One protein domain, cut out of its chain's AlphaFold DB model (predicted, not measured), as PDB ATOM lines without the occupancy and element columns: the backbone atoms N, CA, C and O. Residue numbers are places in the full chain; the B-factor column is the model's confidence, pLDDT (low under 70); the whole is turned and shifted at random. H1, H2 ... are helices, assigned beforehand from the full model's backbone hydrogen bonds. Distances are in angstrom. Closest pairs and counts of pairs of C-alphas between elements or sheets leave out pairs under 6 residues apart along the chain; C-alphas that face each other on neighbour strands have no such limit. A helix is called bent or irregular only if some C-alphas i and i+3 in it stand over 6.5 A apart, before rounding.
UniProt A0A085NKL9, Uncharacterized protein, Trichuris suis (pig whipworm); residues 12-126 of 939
ATOM      1  N   ASP A  12     -35.469  83.701   7.653       83.56
ATOM      2  CA  ASP A  12     -34.739  84.595   8.548       83.56
ATOM      3  C   ASP A  12     -33.379  84.946   7.916       83.56
ATOM      4  O   ASP A  12     -32.537  84.072   7.682       83.56
ATOM      5  N   LEU A  13     -33.191  86.229   7.603       83.94
ATOM      6  CA  LEU A  13     -31.987  86.775   6.972       83.94
ATOM      7  C   LEU A  13     -31.011  87.409   7.975       83.94
ATOM      8  O   LEU A  13     -30.017  88.006   7.554       83.94
ATOM      9  N   ASN A  14     -31.258  87.277   9.282       75.56
ATOM     10  CA  ASN A  14     -30.318  87.714  10.308       75.56
ATOM     11  C   ASN A  14     -29.004  86.915  10.215       75.56
ATOM     12  O   ASN A  14     -28.982  85.687  10.330       75.56
ATOM     13  N   LEU A  15     -27.896  87.634  10.017       75.00
ATOM     14  CA  LEU A  15     -26.532  87.101  10.036       75.00
ATOM     15  C   LEU A  15     -25.876  87.499  11.365       75.00
ATOM     16  O   LEU A  15     -25.275  88.565  11.486       75.00
ATOM     17  N   SER A  16     -26.042  86.667  12.394       61.47
ATOM     18  CA  SER A  16     -25.495  86.919  13.730       61.47
ATOM     19  C   SER A  16     -24.109  86.289  13.898       61.47
ATOM     20  O   SER A  16     -24.007  85.081  14.111       61.47
ATOM     21  N   SER A  17     -23.051  87.102  13.884       62.31
ATOM     22  CA  SER A  17     -21.732  86.714  14.403       62.31
ATOM     23  C   SER A  17     -21.425  87.493  15.683       62.31
ATOM     24  O   SER A  17     -21.515  88.721  15.689       62.31
ATOM     25  N   HIS A  18     -21.067  86.798  16.764       63.78
ATOM     26  CA  HIS A  18     -20.773  87.410  18.062       63.78
ATOM     27  C   HIS A  18     -19.339  87.103  18.496       63.78
ATOM     28  O   HIS A  18     -19.061  86.013  18.991       63.78
ATOM     29  N   SER A  19     -18.442  88.081  18.381       78.44
ATOM     30  CA  SER A  19     -17.108  87.976  18.976       78.44
ATOM     31  C   SER A  19     -17.133  88.223  20.485       78.44
ATOM     32  O   SER A  19     -17.745  89.187  20.958       78.44
ATOM     33  N   VAL A  20     -16.388  87.421  21.251       81.75
ATOM     34  CA  VAL A  20     -16.167  87.677  22.682       81.75
ATOM     35  C   VAL A  20     -15.366  88.974  22.904       81.75
ATOM     36  O   VAL A  20     -15.500  89.587  23.965       81.75
ATOM     37  N   LEU A  21     -14.632  89.479  21.897       82.06
ATOM     38  CA  LEU A  21     -13.905  90.755  21.979       82.06
ATOM     39  C   LEU A  21     -14.808  91.971  22.259       82.06
ATOM     40  O   LEU A  21     -14.354  92.902  22.920       82.06
ATOM     41  N   HIS A  22     -16.094  91.942  21.886       80.25
ATOM     42  CA  HIS A  22     -17.052  93.009  22.231       80.25
ATOM     43  C   HIS A  22     -17.354  93.121  23.741       80.25
ATOM     44  O   HIS A  22     -18.030  94.058  24.159       80.25
ATOM     45  N   LYS A  23     -16.873  92.183  24.573       83.38
ATOM     46  CA  LYS A  23     -16.959  92.248  26.045       83.38
ATOM     47  C   LYS A  23     -15.726  92.889  26.701       83.38
ATOM     48  O   LYS A  23     -15.720  93.078  27.914       83.38
ATOM     49  N   PHE A  24     -14.688  93.199  25.924       85.00
ATOM     50  CA  PHE A  24     -13.473  93.878  26.381       85.00
ATOM     51  C   PHE A  24     -13.491  95.359  25.975       85.00
ATOM     52  O   PHE A  24     -14.387  95.814  25.267       85.00
ATOM     53  N   SER A  25     -12.498  96.140  26.417       86.00
ATOM     54  CA  SER A  25     -12.377  97.531  25.965       86.00
ATOM     55  C   SER A  25     -12.032  97.597  24.472       86.00
ATOM     56  O   SER A  25     -11.240  96.784  23.987       86.00
ATOM     57  N   ASN A  26     -12.550  98.605  23.761       81.06
ATOM     58  CA  ASN A  26     -12.276  98.802  22.330       81.06
ATOM     59  C   ASN A  26     -10.768  98.845  22.020       81.06
ATOM     60  O   ASN A  26     -10.340  98.308  21.002       81.06
ATOM     61  N   ALA A  27      -9.957  99.430  22.911       83.31
ATOM     62  CA  ALA A  27      -8.501  99.462  22.780       83.31
ATOM     63  C   ALA A  27      -7.875  98.059  22.891       83.31
ATOM     64  O   ALA A  27      -7.020  97.702  22.083       83.31
ATOM     65  N   THR A  28      -8.331  97.238  23.844       86.19
ATOM     66  CA  THR A  28      -7.887  95.842  23.991       86.19
ATOM     67  C   THR A  28      -8.253  95.018  22.757       86.19
ATOM     68  O   THR A  28      -7.391  94.346  22.194       86.19
ATOM     69  N   GLY A  29      -9.510  95.101  22.307       86.94
ATOM     70  CA  GLY A  29      -9.984  94.375  21.129       86.94
ATOM     71  C   GLY A  29      -9.257  94.790  19.848       86.94
ATOM     72  O   GLY A  29      -8.882  93.929  19.060       86.94
ATOM     73  N   LEU A  30      -8.991  96.089  19.662       87.94
ATOM     74  CA  LEU A  30      -8.283  96.611  18.487       87.94
ATOM     75  C   LEU A  30      -6.824  96.130  18.416       87.94
ATOM     76  O   LEU A  30      -6.377  95.725  17.346       87.94
ATOM     77  N   VAL A  31      -6.094  96.132  19.539       88.94
ATOM     78  CA  VAL A  31      -4.695  95.661  19.583       88.94
ATOM     79  C   VAL A  31      -4.603  94.160  19.295       88.94
ATOM     80  O   VAL A  31      -3.762  93.747  18.496       88.94
ATOM     81  N   VAL A  32      -5.488  93.349  19.889       89.88
ATOM     82  CA  VAL A  32      -5.554  91.901  19.621       89.88
ATOM     83  C   VAL A  32      -5.921  91.632  18.159       89.88
ATOM     84  O   VAL A  32      -5.279  90.805  17.513       89.88
ATOM     85  N   ALA A  33      -6.905  92.358  17.617       90.19
ATOM     86  CA  ALA A  33      -7.316  92.215  16.226       90.19
ATOM     87  C   ALA A  33      -6.195  92.574  15.242       90.19
ATOM     88  O   ALA A  33      -5.923  91.783  14.344       90.19
ATOM     89  N   ASN A  34      -5.508  93.708  15.423       91.25
ATOM     90  CA  ASN A  34      -4.437  94.119  14.512       91.25
ATOM     91  C   ASN A  34      -3.292  93.096  14.477       91.25
ATOM     92  O   ASN A  34      -2.926  92.630  13.402       91.25
ATOM     93  N   ALA A  35      -2.777  92.699  15.646       91.12
ATOM     94  CA  ALA A  35      -1.638  91.785  15.736       91.12
ATOM     95  C   ALA A  35      -1.929  90.400  15.128       91.12
ATOM     96  O   ALA A  35      -1.086  89.840  14.431       91.12
ATOM     97  N   VAL A  36      -3.129  89.850  15.353       91.38
ATOM     98  CA  VAL A  36      -3.510  88.545  14.786       91.38
ATOM     99  C   VAL A  36      -3.816  88.651  13.289       91.38
ATOM    100  O   VAL A  36      -3.434  87.763  12.532       91.38
ATOM    101  N   VAL A  37      -4.451  89.731  12.824       91.62
ATOM    102  CA  VAL A  37      -4.742  89.929  11.392       91.62
ATOM    103  C   VAL A  37      -3.462  90.149  10.573       91.62
ATOM    104  O   VAL A  37      -3.356  89.607   9.475       91.62
ATOM    105  N   GLU A  38      -2.470  90.876  11.095       91.12
ATOM    106  CA  GLU A  38      -1.159  91.034  10.442       91.12
ATOM    107  C   GLU A  38      -0.414  89.694  10.307       91.12
ATOM    108  O   GLU A  38       0.059  89.362   9.218       91.12
ATOM    109  N   GLU A  39      -0.380  88.886  11.372       89.06
ATOM    110  CA  GLU A  39       0.239  87.553  11.364       89.06
ATOM    111  C   GLU A  39      -0.473  86.587  10.396       89.06
ATOM    112  O   GLU A  39       0.176  85.892   9.614       89.06
ATOM    113  N   LEU A  40      -1.811  86.583  10.363       89.12
ATOM    114  CA  LEU A  40      -2.574  85.760   9.415       89.12
ATOM    115  C   LEU A  40      -2.342  86.181   7.953       89.12
ATOM    116  O   LEU A  40      -2.240  85.318   7.079       89.12
ATOM    117  N   VAL A  41      -2.193  87.481   7.671       88.94
ATOM    118  CA  VAL A  41      -1.789  87.966   6.340       88.94
ATOM    119  C   VAL A  41      -0.350  87.558   6.004       88.94
ATOM    120  O   VAL A  41      -0.071  87.220   4.852       88.94
ATOM    121  N   HIS A  42       0.571  87.534   6.971       87.94
ATOM    122  CA  HIS A  42       1.932  87.038   6.745       87.94
ATOM    123  C   HIS A  42       1.950  85.535   6.415       87.94
ATOM    124  O   HIS A  42       2.610  85.118   5.456       87.94
ATOM    125  N   GLN A  43       1.168  84.726   7.134       86.06
ATOM    126  CA  GLN A  43       1.020  83.290   6.873       86.06
ATOM    127  C   GLN A  43       0.429  83.009   5.482       86.06
ATOM    128  O   GLN A  43       1.008  82.235   4.719       86.06
ATOM    129  N   LEU A  44      -0.638  83.719   5.089       83.88
ATOM    130  CA  LEU A  44      -1.218  83.616   3.741       83.88
ATOM    131  C   LEU A  44      -0.211  83.977   2.636       83.88
ATOM    132  O   LEU A  44      -0.037  83.210   1.692       83.88
ATOM    133  N   ASN A  45       0.496  85.106   2.764       84.38
ATOM    134  CA  ASN A  45       1.471  85.549   1.756       84.38
ATOM    135  C   ASN A  45       2.701  84.631   1.643       84.38
ATOM    136  O   ASN A  45       3.320  84.562   0.583       84.38
ATOM    137  N   THR A  46       3.068  83.931   2.719       82.62
ATOM    138  CA  THR A  46       4.173  82.956   2.723       82.62
ATOM    139  C   THR A  46       3.725  81.531   2.379       82.62
ATOM    140  O   THR A  46       4.572  80.655   2.205       82.62
ATOM    141  N   GLY A  47       2.415  81.275   2.282       76.88
ATOM    142  CA  GLY A  47       1.846  79.935   2.109       76.88
ATOM    143  C   GLY A  47       2.059  79.008   3.313       76.88
ATOM    144  O   GLY A  47       1.933  77.789   3.175       76.88
ATOM    145  N   THR A  48       2.409  79.558   4.479       75.00
ATOM    146  CA  THR A  48       2.653  78.795   5.710       75.00
ATOM    147  C   THR A  48       1.377  78.690   6.546       75.00
ATOM    148  O   THR A  48       0.507  79.551   6.487       75.00
ATOM    149  N   THR A  49       1.231  77.613   7.323       72.88
ATOM    150  CA  THR A  49       0.053  77.400   8.183       72.88
ATOM    151  C   THR A  49       0.474  77.033   9.596       72.88
ATOM    152  O   THR A  49       0.865  75.886   9.834       72.88
ATOM    153  N   ALA A  50       0.342  77.969  10.538       72.19
ATOM    154  CA  ALA A  50       0.474  77.670  11.964       72.19
ATOM    155  C   ALA A  50      -0.804  77.035  12.547       72.19
ATOM    156  O   ALA A  50      -0.726  76.276  13.508       72.19
ATOM    157  N   LEU A  51      -1.972  77.316  11.955       84.25
ATOM    158  CA  LEU A  51      -3.272  76.818  12.418       84.25
ATOM    159  C   LEU A  51      -3.467  75.336  12.048       84.25
ATOM    160  O   LEU A  51      -3.641  74.976  10.878       84.25
ATOM    161  N   THR A  52      -3.470  74.472  13.061       83.19
ATOM    162  CA  THR A  52      -3.566  73.012  12.939       83.19
ATOM    163  C   THR A  52      -4.855  72.418  13.504       83.19
ATOM    164  O   THR A  52      -5.293  71.389  12.981       83.19
ATOM    165  N   CYS A  53      -5.487  73.037  14.513       87.69
ATOM    166  CA  CYS A  53      -6.672  72.489  15.185       87.69
ATOM    167  C   CYS A  53      -7.946  73.355  15.071       87.69
ATOM    168  O   CYS A  53      -7.912  74.557  14.807       87.69
ATOM    169  N   ASP A  54      -9.103  72.714  15.273       89.12
ATOM    170  CA  ASP A  54     -10.450  73.308  15.163       89.12
ATOM    171  C   ASP A  54     -10.652  74.521  16.098       89.12
ATOM    172  O   ASP A  54     -11.315  75.490  15.723       89.12
ATOM    173  N   ALA A  55     -10.028  74.493  17.284       88.00
ATOM    174  CA  ALA A  55     -10.098  75.561  18.281       88.00
ATOM    175  C   ALA A  55      -9.260  76.796  17.902       88.00
ATOM    176  O   ALA A  55      -9.742  77.917  18.051       88.00
ATOM    177  N   GLU A  56      -8.053  76.603  17.357       90.06
ATOM    178  CA  GLU A  56      -7.194  77.689  16.856       90.06
ATOM    179  C   GLU A  56      -7.909  78.482  15.755       90.06
ATOM    180  O   GLU A  56      -8.027  79.704  15.837       90.06
ATOM    181  N   VAL A  57      -8.469  77.782  14.760       89.62
ATOM    182  CA  VAL A  57      -9.203  78.423  13.658       89.62
ATOM    183  C   VAL A  57     -10.448  79.151  14.173       89.62
ATOM    184  O   VAL A  57     -10.698  80.277  13.757       89.62
ATOM    185  N   LYS A  58     -11.211  78.568  15.109       89.62
ATOM    186  CA  LYS A  58     -12.380  79.241  15.713       89.62
ATOM    187  C   LYS A  58     -12.014  80.518  16.464       89.62
ATOM    188  O   LYS A  58     -12.711  81.515  16.312       89.62
ATOM    189  N   TRP A  59     -10.923  80.511  17.225       90.00
ATOM    190  CA  TRP A  59     -10.457  81.704  17.930       90.00
ATOM    191  C   TRP A  59     -10.056  82.818  16.951       90.00
ATOM    192  O   TRP A  59     -10.472  83.963  17.118       90.00
ATOM    193  N   CYS A  60      -9.355  82.485  15.861       90.56
ATOM    194  CA  CYS A  60      -9.095  83.439  14.778       90.56
ATOM    195  C   CYS A  60     -10.389  83.953  14.118       90.56
ATOM    196  O   CYS A  60     -10.489  85.145  13.835       90.56
ATOM    197  N   MET A  61     -11.399  83.098  13.919       88.19
ATOM    198  CA  MET A  61     -12.709  83.500  13.384       88.19
ATOM    199  C   MET A  61     -13.459  84.465  14.322       88.19
ATOM    200  O   MET A  61     -14.073  85.414  13.842       88.19
ATOM    201  N   GLU A  62     -13.390  84.307  15.648       89.12
ATOM    202  CA  GLU A  62     -13.946  85.309  16.576       89.12
ATOM    203  C   GLU A  62     -13.251  86.674  16.442       89.12
ATOM    204  O   GLU A  62     -13.892  87.719  16.575       89.12
ATOM    205  N   ILE A  63     -11.947  86.690  16.161       90.38
ATOM    206  CA  ILE A  63     -11.180  87.927  15.974       90.38
ATOM    207  C   ILE A  63     -11.527  88.591  14.635       90.38
ATOM    208  O   ILE A  63     -11.737  89.803  14.599       90.38
ATOM    209  N   LEU A  64     -11.664  87.811  13.557       90.12
ATOM    210  CA  LEU A  64     -12.095  88.296  12.240       90.12
ATOM    211  C   LEU A  64     -13.517  88.885  12.286       90.12
ATOM    212  O   LEU A  64     -13.744  89.961  11.734       90.12
ATOM    213  N   SER A  65     -14.445  88.254  13.017       88.25
ATOM    214  CA  SER A  65     -15.789  88.795  13.279       88.25
ATOM    215  C   SER A  65     -15.741  90.192  13.917       88.25
ATOM    216  O   SER A  65     -16.371  91.122  13.411       88.25
ATOM    217  N   TYR A  66     -14.942  90.377  14.978       88.56
ATOM    218  CA  TYR A  66     -14.759  91.689  15.612       88.56
ATOM    219  C   TYR A  66     -14.119  92.702  14.656       88.56
ATOM    220  O   TYR A  66     -14.578  93.838  14.560       88.56
ATOM    221  N   ALA A  67     -13.080  92.289  13.927       88.69
ATOM    222  CA  ALA A  67     -12.341  93.139  13.001       88.69
ATOM    223  C   ALA A  67     -13.219  93.675  11.853       88.69
ATOM    224  O   ALA A  67     -13.122  94.852  11.512       88.69
ATOM    225  N   LEU A  68     -14.112  92.848  11.300       87.56
ATOM    226  CA  LEU A  68     -15.070  93.240  10.254       87.56
ATOM    227  C   LEU A  68     -16.189  94.164  10.769       87.56
ATOM    228  O   LEU A  68     -16.736  94.951   9.992       87.56
ATOM    229  N   ALA A  69     -16.503  94.103  12.066       85.12
ATOM    230  CA  ALA A  69     -17.480  94.965  12.732       85.12
ATOM    231  C   ALA A  69     -16.925  96.350  13.143       85.12
ATOM    232  O   ALA A  69     -17.676  97.184  13.653       85.12
ATOM    233  N   LEU A  70     -15.629  96.626  12.936       85.25
ATOM    234  CA  LEU A  70     -15.021  97.919  13.269       85.25
ATOM    235  C   LEU A  70     -15.472  99.058  12.324       85.25
ATOM    236  O   LEU A  70     -15.679  98.841  11.126       85.25
ATOM    237  N   PRO A  71     -15.546 100.313  12.818       79.69
ATOM    238  CA  PRO A  71     -15.740 101.482  11.964       79.69
ATOM    239  C   PRO A  71     -14.507 101.711  11.077       79.69
ATOM    240  O   PRO A  71     -13.367 101.606  11.533       79.69
ATOM    241  N   LEU A  72     -14.727 102.056   9.807       73.19
ATOM    242  CA  LEU A  72     -13.672 102.144   8.784       73.19
ATOM    243  C   LEU A  72     -12.654 103.258   9.005       73.19
ATOM    244  O   LEU A  72     -11.494 103.087   8.638       73.19
ATOM    245  N   ASN A  73     -13.101 104.391   9.551       70.88
ATOM    246  CA  ASN A  73     -12.438 105.691   9.416       70.88
ATOM    247  C   ASN A  73     -10.961 105.646   9.850       70.88
ATOM    248  O   ASN A  73     -10.107 106.205   9.167       70.88
ATOM    249  N   SER A  74     -10.658 104.929  10.939       74.06
ATOM    250  CA  SER A  74      -9.294 104.702  11.442       74.06
ATOM    251  C   SER A  74      -8.743 103.292  11.186       74.06
ATOM    252  O   SER A  74      -7.549 103.078  11.356       74.06
ATOM    253  N   ASN A  75      -9.587 102.321  10.808       83.12
ATOM    254  CA  ASN A  75      -9.273 100.882  10.892       83.12
ATOM    255  C   ASN A  75      -9.272 100.163   9.525       83.12
ATOM    256  O   ASN A  75      -9.305  98.934   9.467       83.12
ATOM    257  N   TYR A  76      -9.252 100.915   8.417       85.62
ATOM    258  CA  TYR A  76      -9.349 100.383   7.049       85.62
ATOM    259  C   TYR A  76      -8.356  99.250   6.736       85.62
ATOM    260  O   TYR A  76      -8.737  98.291   6.073       85.62
ATOM    261  N   THR A  77      -7.112  99.319   7.222       86.62
ATOM    262  CA  THR A  77      -6.095  98.269   7.009       86.62
ATOM    263  C   THR A  77      -6.509  96.934   7.623       86.62
ATOM    264  O   THR A  77      -6.501  95.917   6.935       86.62
ATOM    265  N   ILE A  78      -6.944  96.947   8.887       89.88
ATOM    266  CA  ILE A  78      -7.428  95.770   9.622       89.88
ATOM    267  C   ILE A  78      -8.639  95.160   8.907       89.88
ATOM    268  O   ILE A  78      -8.694  93.947   8.708       89.88
ATOM    269  N   ILE A  79      -9.585  95.998   8.473       88.88
ATOM    270  CA  ILE A  79     -10.805  95.557   7.782       88.88
ATOM    271  C   ILE A  79     -10.468  94.965   6.405       88.88
ATOM    272  O   ILE A  79     -10.902  93.857   6.112       88.88
ATOM    273  N   SER A  80      -9.656  95.645   5.588       91.62
ATOM    274  CA  SER A  80      -9.241  95.172   4.253       91.62
ATOM    275  C   SER A  80      -8.479  93.842   4.338       91.62
ATOM    276  O   SER A  80      -8.784  92.902   3.605       91.62
ATOM    277  N   ASN A  81      -7.559  93.714   5.300       92.25
ATOM    278  CA  ASN A  81      -6.840  92.469   5.572       92.25
ATOM    279  C   ASN A  81      -7.782  91.345   6.041       92.25
ATOM    280  O   ASN A  81      -7.674  90.218   5.562       92.25
ATOM    281  N   SER A  82      -8.744  91.645   6.919       92.81
ATOM    282  CA  SER A  82      -9.745  90.669   7.383       92.81
ATOM    283  C   SER A  82     -10.662  90.206   6.249       92.81
ATOM    284  O   SER A  82     -10.954  89.016   6.141       92.81
ATOM    285  N   VAL A  83     -11.065  91.116   5.355       93.00
ATOM    286  CA  VAL A  83     -11.822  90.779   4.140       93.00
ATOM    287  C   VAL A  83     -11.003  89.862   3.230       93.00
ATOM    288  O   VAL A  83     -11.561  88.884   2.740       93.00
ATOM    289  N   ILE A  84      -9.701  90.112   3.038       92.38
ATOM    290  CA  ILE A  84      -8.814  89.229   2.256       92.38
ATOM    291  C   ILE A  84      -8.743  87.830   2.885       92.38
ATOM    292  O   ILE A  84      -9.032  86.854   2.194       92.38
ATOM    293  N   ILE A  85      -8.447  87.728   4.189       92.44
ATOM    294  CA  ILE A  85      -8.382  86.444   4.910       92.44
ATOM    295  C   ILE A  85      -9.689  85.661   4.730       92.44
ATOM    296  O   ILE A  85      -9.662  84.512   4.291       92.44
ATOM    297  N   CYS A  86     -10.838  86.288   4.994       93.12
ATOM    298  CA  CYS A  86     -12.148  85.654   4.849       93.12
ATOM    299  C   CYS A  86     -12.451  85.254   3.395       93.12
ATOM    300  O   CYS A  86     -12.915  84.140   3.150       93.12
ATOM    301  N   CYS A  87     -12.156  86.118   2.417       92.94
ATOM    302  CA  CYS A  87     -12.344  85.824   0.993       92.94
ATOM    303  C   CYS A  87     -11.523  84.616   0.527       92.94
ATOM    304  O   CYS A  87     -11.989  83.842  -0.312       92.94
ATOM    305  N   ASP A  88     -10.313  84.447   1.050       91.19
ATOM    306  CA  ASP A  88      -9.401  83.397   0.610       91.19
ATOM    307  C   ASP A  88      -9.614  82.093   1.392       91.19
ATOM    308  O   ASP A  88      -9.605  81.013   0.797       91.19
ATOM    309  N   TRP A  89      -9.958  82.162   2.681       92.94
ATOM    310  CA  TRP A  89     -10.423  81.009   3.463       92.94
ATOM    311  C   TRP A  89     -11.744  80.433   2.928       92.94
ATOM    312  O   TRP A  89     -11.931  79.211   2.948       92.94
ATOM    313  N   LEU A  90     -12.626  81.265   2.356       92.50
ATOM    314  CA  LEU A  90     -13.856  80.807   1.699       92.50
ATOM    315  C   LEU A  90     -13.579  79.881   0.498       92.50
ATOM    316  O   LEU A  90     -14.437  79.077   0.139       92.50
ATOM    317  N   THR A  91     -12.369  79.897  -0.081       91.56
ATOM    318  CA  THR A  91     -11.994  78.959  -1.158       91.56
ATOM    319  C   THR A  91     -11.917  77.493  -0.709       91.56
ATOM    320  O   THR A  91     -11.771  76.610  -1.548       91.56
ATOM    321  N   CYS A  92     -12.084  77.179   0.585       90.69
ATOM    322  CA  CYS A  92     -12.130  75.793   1.072       90.69
ATOM    323  C   CYS A  92     -13.226  74.941   0.399       90.69
ATOM    324  O   CYS A  92     -13.057  73.728   0.238       90.69
ATOM    325  N   VAL A  93     -14.316  75.564  -0.064       91.00
ATOM    326  CA  VAL A  93     -15.412  74.883  -0.777       91.00
ATOM    327  C   VAL A  93     -15.150  74.679  -2.274       91.00
ATOM    328  O   VAL A  93     -15.885  73.923  -2.910       91.00
ATOM    329  N   THR A  94     -14.123  75.307  -2.858       89.94
ATOM    330  CA  THR A  94     -13.852  75.217  -4.302       89.94
ATOM    331  C   THR A  94     -12.958  74.032  -4.657       89.94
ATOM    332  O   THR A  94     -12.241  73.485  -3.816       89.94
ATOM    333  N   GLY A  95     -12.969  73.628  -5.930       81.06
ATOM    334  CA  GLY A  95     -12.072  72.589  -6.455       81.06
ATOM    335  C   GLY A  95     -10.582  72.970  -6.467       81.06
ATOM    336  O   GLY A  95      -9.742  72.109  -6.724       81.06
ATOM    337  N   LYS A  96     -10.242  74.239  -6.202       83.00
ATOM    338  CA  LYS A  96      -8.875  74.785  -6.180       83.00
ATOM    339  C   LYS A  96      -8.716  75.743  -4.982       83.00
ATOM    340  O   LYS A  96      -8.774  76.958  -5.176       83.00
ATOM    341  N   PRO A  97      -8.560  75.217  -3.754       81.44
ATOM    342  CA  PRO A  97      -8.297  76.042  -2.576       81.44
ATOM    343  C   PRO A  97      -6.945  76.762  -2.687       81.44
ATOM    344  O   PRO A  97      -6.042  76.291  -3.383       81.44
ATOM    345  N   ILE A  98      -6.786  77.875  -1.965       84.56
ATOM    346  CA  ILE A  98      -5.490  78.561  -1.850       84.56
ATOM    347  C   ILE A  98      -4.384  77.651  -1.281       84.56
ATOM    348  O   ILE A  98      -4.627  76.754  -0.469       84.56
ATOM    349  N   VAL A  99      -3.141  77.920  -1.688       76.56
ATOM    350  CA  VAL A  99      -1.944  77.328  -1.071       76.56
ATOM    351  C   VAL A  99      -1.809  77.878   0.352       76.56
ATOM    352  O   VAL A  99      -2.034  79.063   0.572       76.56
ATOM    353  N   GLY A 100      -1.460  77.028   1.321       74.50
ATOM    354  CA  GLY A 100      -1.402  77.439   2.729       74.50
ATOM    355  C   GLY A 100      -2.776  77.530   3.408       74.50
ATOM    356  O   GLY A 100      -2.995  78.393   4.251       74.50
ATOM    357  N   MET A 101      -3.723  76.652   3.061       83.38
ATOM    358  CA  MET A 101      -5.025  76.582   3.735       83.38
ATOM    359  C   MET A 101      -4.968  75.764   5.046       83.38
ATOM    360  O   MET A 101      -4.594  74.586   5.004       83.38
ATOM    361  N   PRO A 102      -5.400  76.320   6.200       87.31
ATOM    362  CA  PRO A 102      -5.541  75.584   7.459       87.31
ATOM    363  C   PRO A 102      -6.350  74.282   7.342       87.31
ATOM    364  O   PRO A 102      -7.464  74.259   6.812       87.31
ATOM    365  N   LYS A 103      -5.822  73.189   7.911       84.31
ATOM    366  CA  LYS A 103      -6.425  71.840   7.821       84.31
ATOM    367  C   LYS A 103      -7.899  71.769   8.271       84.31
ATOM    368  O   LYS A 103      -8.662  71.096   7.573       84.31
ATOM    369  N   PRO A 104      -8.348  72.451   9.349       88.50
ATOM    370  CA  PRO A 104      -9.750  72.399   9.773       88.50
ATOM    371  C   PRO A 104     -10.736  72.953   8.732       88.50
ATOM    372  O   PRO A 104     -11.826  72.403   8.585       88.50
ATOM    373  N   LEU A 105     -10.345  73.975   7.954       87.25
ATOM    374  CA  LEU A 105     -11.178  74.541   6.882       87.25
ATOM    375  C   LEU A 105     -11.436  73.506   5.777       87.25
ATOM    376  O   LEU A 105     -12.560  73.364   5.302       87.25
ATOM    377  N   SER A 106     -10.414  72.731   5.408       84.88
ATOM    378  CA  SER A 106     -10.523  71.649   4.417       84.88
ATOM    379  C   SER A 106     -11.262  70.412   4.942       84.88
ATOM    380  O   SER A 106     -11.841  69.672   4.154       84.88
ATOM    381  N   GLN A 107     -11.254  70.172   6.258       86.44
ATOM    382  CA  GLN A 107     -11.943  69.037   6.889       86.44
ATOM    383  C   GLN A 107     -13.420  69.316   7.203       86.44
ATOM    384  O   GLN A 107     -14.229  68.392   7.230       86.44
ATOM    385  N   ARG A 108     -13.785  70.578   7.463       88.12
ATOM    386  CA  ARG A 108     -15.139  70.991   7.872       88.12
ATOM    387  C   ARG A 108     -15.681  72.136   7.015       88.12
ATOM    388  O   ARG A 108     -16.338  73.035   7.538       88.12
ATOM    389  N   SER A 109     -15.418  72.105   5.706       87.50
ATOM    390  CA  SER A 109     -15.655  73.242   4.801       87.50
ATOM    391  C   SER A 109     -17.077  73.799   4.873       87.50
ATOM    392  O   SER A 109     -17.213  75.007   4.968       87.50
ATOM    393  N   ASN A 110     -18.109  72.949   4.964       87.25
ATOM    394  CA  ASN A 110     -19.505  73.381   5.151       87.25
ATOM    395  C   ASN A 110     -19.727  74.264   6.392       87.25
ATOM    396  O   ASN A 110     -20.452  75.246   6.327       87.25
ATOM    397  N   TYR A 111     -19.120  73.918   7.533       90.12
ATOM    398  CA  TYR A 111     -19.290  74.679   8.776       90.12
ATOM    399  C   TYR A 111     -18.571  76.027   8.686       90.12
ATOM    400  O   TYR A 111     -19.157  77.071   8.964       90.12
ATOM    401  N   TYR A 112     -17.309  76.007   8.249       90.81
ATOM    402  CA  TYR A 112     -16.514  77.225   8.154       90.81
ATOM    403  C   TYR A 112     -16.965  78.145   7.011       90.81
ATOM    404  O   TYR A 112     -16.889  79.355   7.179       90.81
ATOM    405  N   SER A 113     -17.504  77.635   5.897       91.25
ATOM    406  CA  SER A 113     -18.069  78.488   4.843       91.25
ATOM    407  C   SER A 113     -19.280  79.275   5.334       91.25
ATOM    408  O   SER A 113     -19.361  80.471   5.078       91.25
ATOM    409  N   THR A 114     -20.192  78.638   6.078       90.19
ATOM    410  CA  THR A 114     -21.353  79.324   6.665       90.19
ATOM    411  C   THR A 114     -20.914  80.380   7.679       90.19
ATOM    412  O   THR A 114     -21.414  81.501   7.645       90.19
ATOM    413  N   GLU A 115     -19.929  80.071   8.526       89.81
ATOM    414  CA  GLU A 115     -19.393  81.032   9.497       89.81
ATOM    415  C   GLU A 115     -18.688  82.222   8.816       89.81
ATOM    416  O   GLU A 115     -18.952  83.371   9.162       89.81
ATOM    417  N   ILE A 116     -17.866  81.979   7.787       92.81
ATOM    418  CA  ILE A 116     -17.226  83.043   6.992       92.81
ATOM    419  C   ILE A 116     -18.281  83.938   6.321       92.81
ATOM    420  O   ILE A 116     -18.150  85.161   6.352       92.81
ATOM    421  N   LEU A 117     -19.345  83.360   5.750       92.31
ATOM    422  CA  LEU A 117     -20.446  84.123   5.148       92.31
ATOM    423  C   LEU A 117     -21.179  84.985   6.190       92.31
ATOM    424  O   LEU A 117     -21.411  86.169   5.939       92.31
ATOM    425  N   ASN A 118     -21.487  84.441   7.372       89.69
ATOM    426  CA  ASN A 118     -22.108  85.200   8.463       89.69
ATOM    427  C   ASN A 118     -21.257  86.419   8.860       89.69
ATOM    428  O   ASN A 118     -21.780  87.528   8.957       89.69
ATOM    429  N   GLN A 119     -19.946  86.230   9.032       89.25
ATOM    430  CA  GLN A 119     -19.018  87.291   9.445       89.25
ATOM    431  C   GLN A 119     -18.807  88.355   8.363       89.25
ATOM    432  O   GLN A 119     -18.812  89.551   8.655       89.25
ATOM    433  N   LEU A 120     -18.703  87.949   7.092       91.62
ATOM    434  CA  LEU A 120     -18.698  88.882   5.961       91.62
ATOM    435  C   LEU A 120     -19.998  89.704   5.884       91.62
ATOM    436  O   LEU A 120     -19.978  90.823   5.373       91.62
ATOM    437  N   GLY A 121     -21.108  89.210   6.446       86.88
ATOM    438  CA  GLY A 121     -22.371  89.941   6.571       86.88
ATOM    439  C   GLY A 121     -22.245  91.254   7.351       86.88
ATOM    440  O   GLY A 121     -22.862  92.253   6.973       86.88
ATOM    441  N   SER A 122     -21.375  91.311   8.368       85.44
ATOM    442  CA  SER A 122     -21.104  92.537   9.137       85.44
ATOM    443  C   SER A 122     -20.488  93.660   8.291       85.44
ATOM    444  O   SER A 122     -20.648  94.836   8.621       85.44
ATOM    445  N   LEU A 123     -19.861  93.339   7.151       87.75
ATOM    446  CA  LEU A 123     -19.394  94.351   6.201       87.75
ATOM    447  C   LEU A 123     -20.575  95.119   5.567       87.75
ATOM    448  O   LEU A 123     -20.481  96.324   5.331       87.75
ATOM    449  N   PHE A 124     -21.712  94.458   5.355       87.12
ATOM    450  CA  PHE A 124     -22.881  95.031   4.681       87.12
ATOM    451  C   PHE A 124     -23.917  95.629   5.643       87.12
ATOM    452  O   PHE A 124     -24.696  96.480   5.226       87.12
ATOM    453  N   ALA A 125     -23.874  95.277   6.932       78.88
ATOM    454  CA  ALA A 125     -24.725  95.832   7.993       78.88
ATOM    455  C   ALA A 125     -24.389  97.294   8.400       78.88
ATOM    456  O   ALA A 125     -24.839  97.777   9.438       78.88
ATOM    457  N   PHE A 126     -23.574  98.000   7.613       73.19
ATOM    458  CA  PHE A 126     -23.202  99.393   7.864       73.19
ATOM    459  C   PHE A 126     -24.363 100.344   7.540       73.19
ATOM    460  O   PHE A 126     -24.981 100.235   6.483       73.19
TER     461      PHE A 126
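This is residues 12 to 126 of the 939 residues of an uncharacterized protein of Trichuris suis (pig whipworm) (UniProt A0A085NKL9). Kinked H4 forms an up-and-down bundle with H3 and H6, each running against the one before, and long H2 crosses H3 and H4 on the side away from H6. Short H1 packs on residues 62 to 66 of H3, short H5 on 89 to 93 of H4. The printed part is 115 residues with six named helices, H1 to H6, and no named strand: all helix, compact, radius of gyration of the C-alphas 13.5 A, spans 37 by 36 by 23 A.

Find C-alpha 72 at (-13.672, 102.144, 8.784); H4 runs 28.9 A to residue 93, irregular, C-alphas 74 and 77 being 8.4 A apart. H2 is residues 26 to 46, 30.1 A; H3, 54 to 68; H1, 20 to 23; H5, 103 to 107. H6, 109 to 124, ends at (-22.881, 95.031, 4.681).

Look at H4's residues 78 to 86, which alone touch H3's 64 to 68, a hairpin; C-alphas 79 and 68 are closest, 5.4 A. Every O i to N i+4 pair is within hydrogen-bond range in H2, H3 and H5, but 13 of 18 in H4 and 9 of 12 in H6; H1 is too short.

The printed part has no cut and no long link; pLDDT is under 70 at residues 16 to 18.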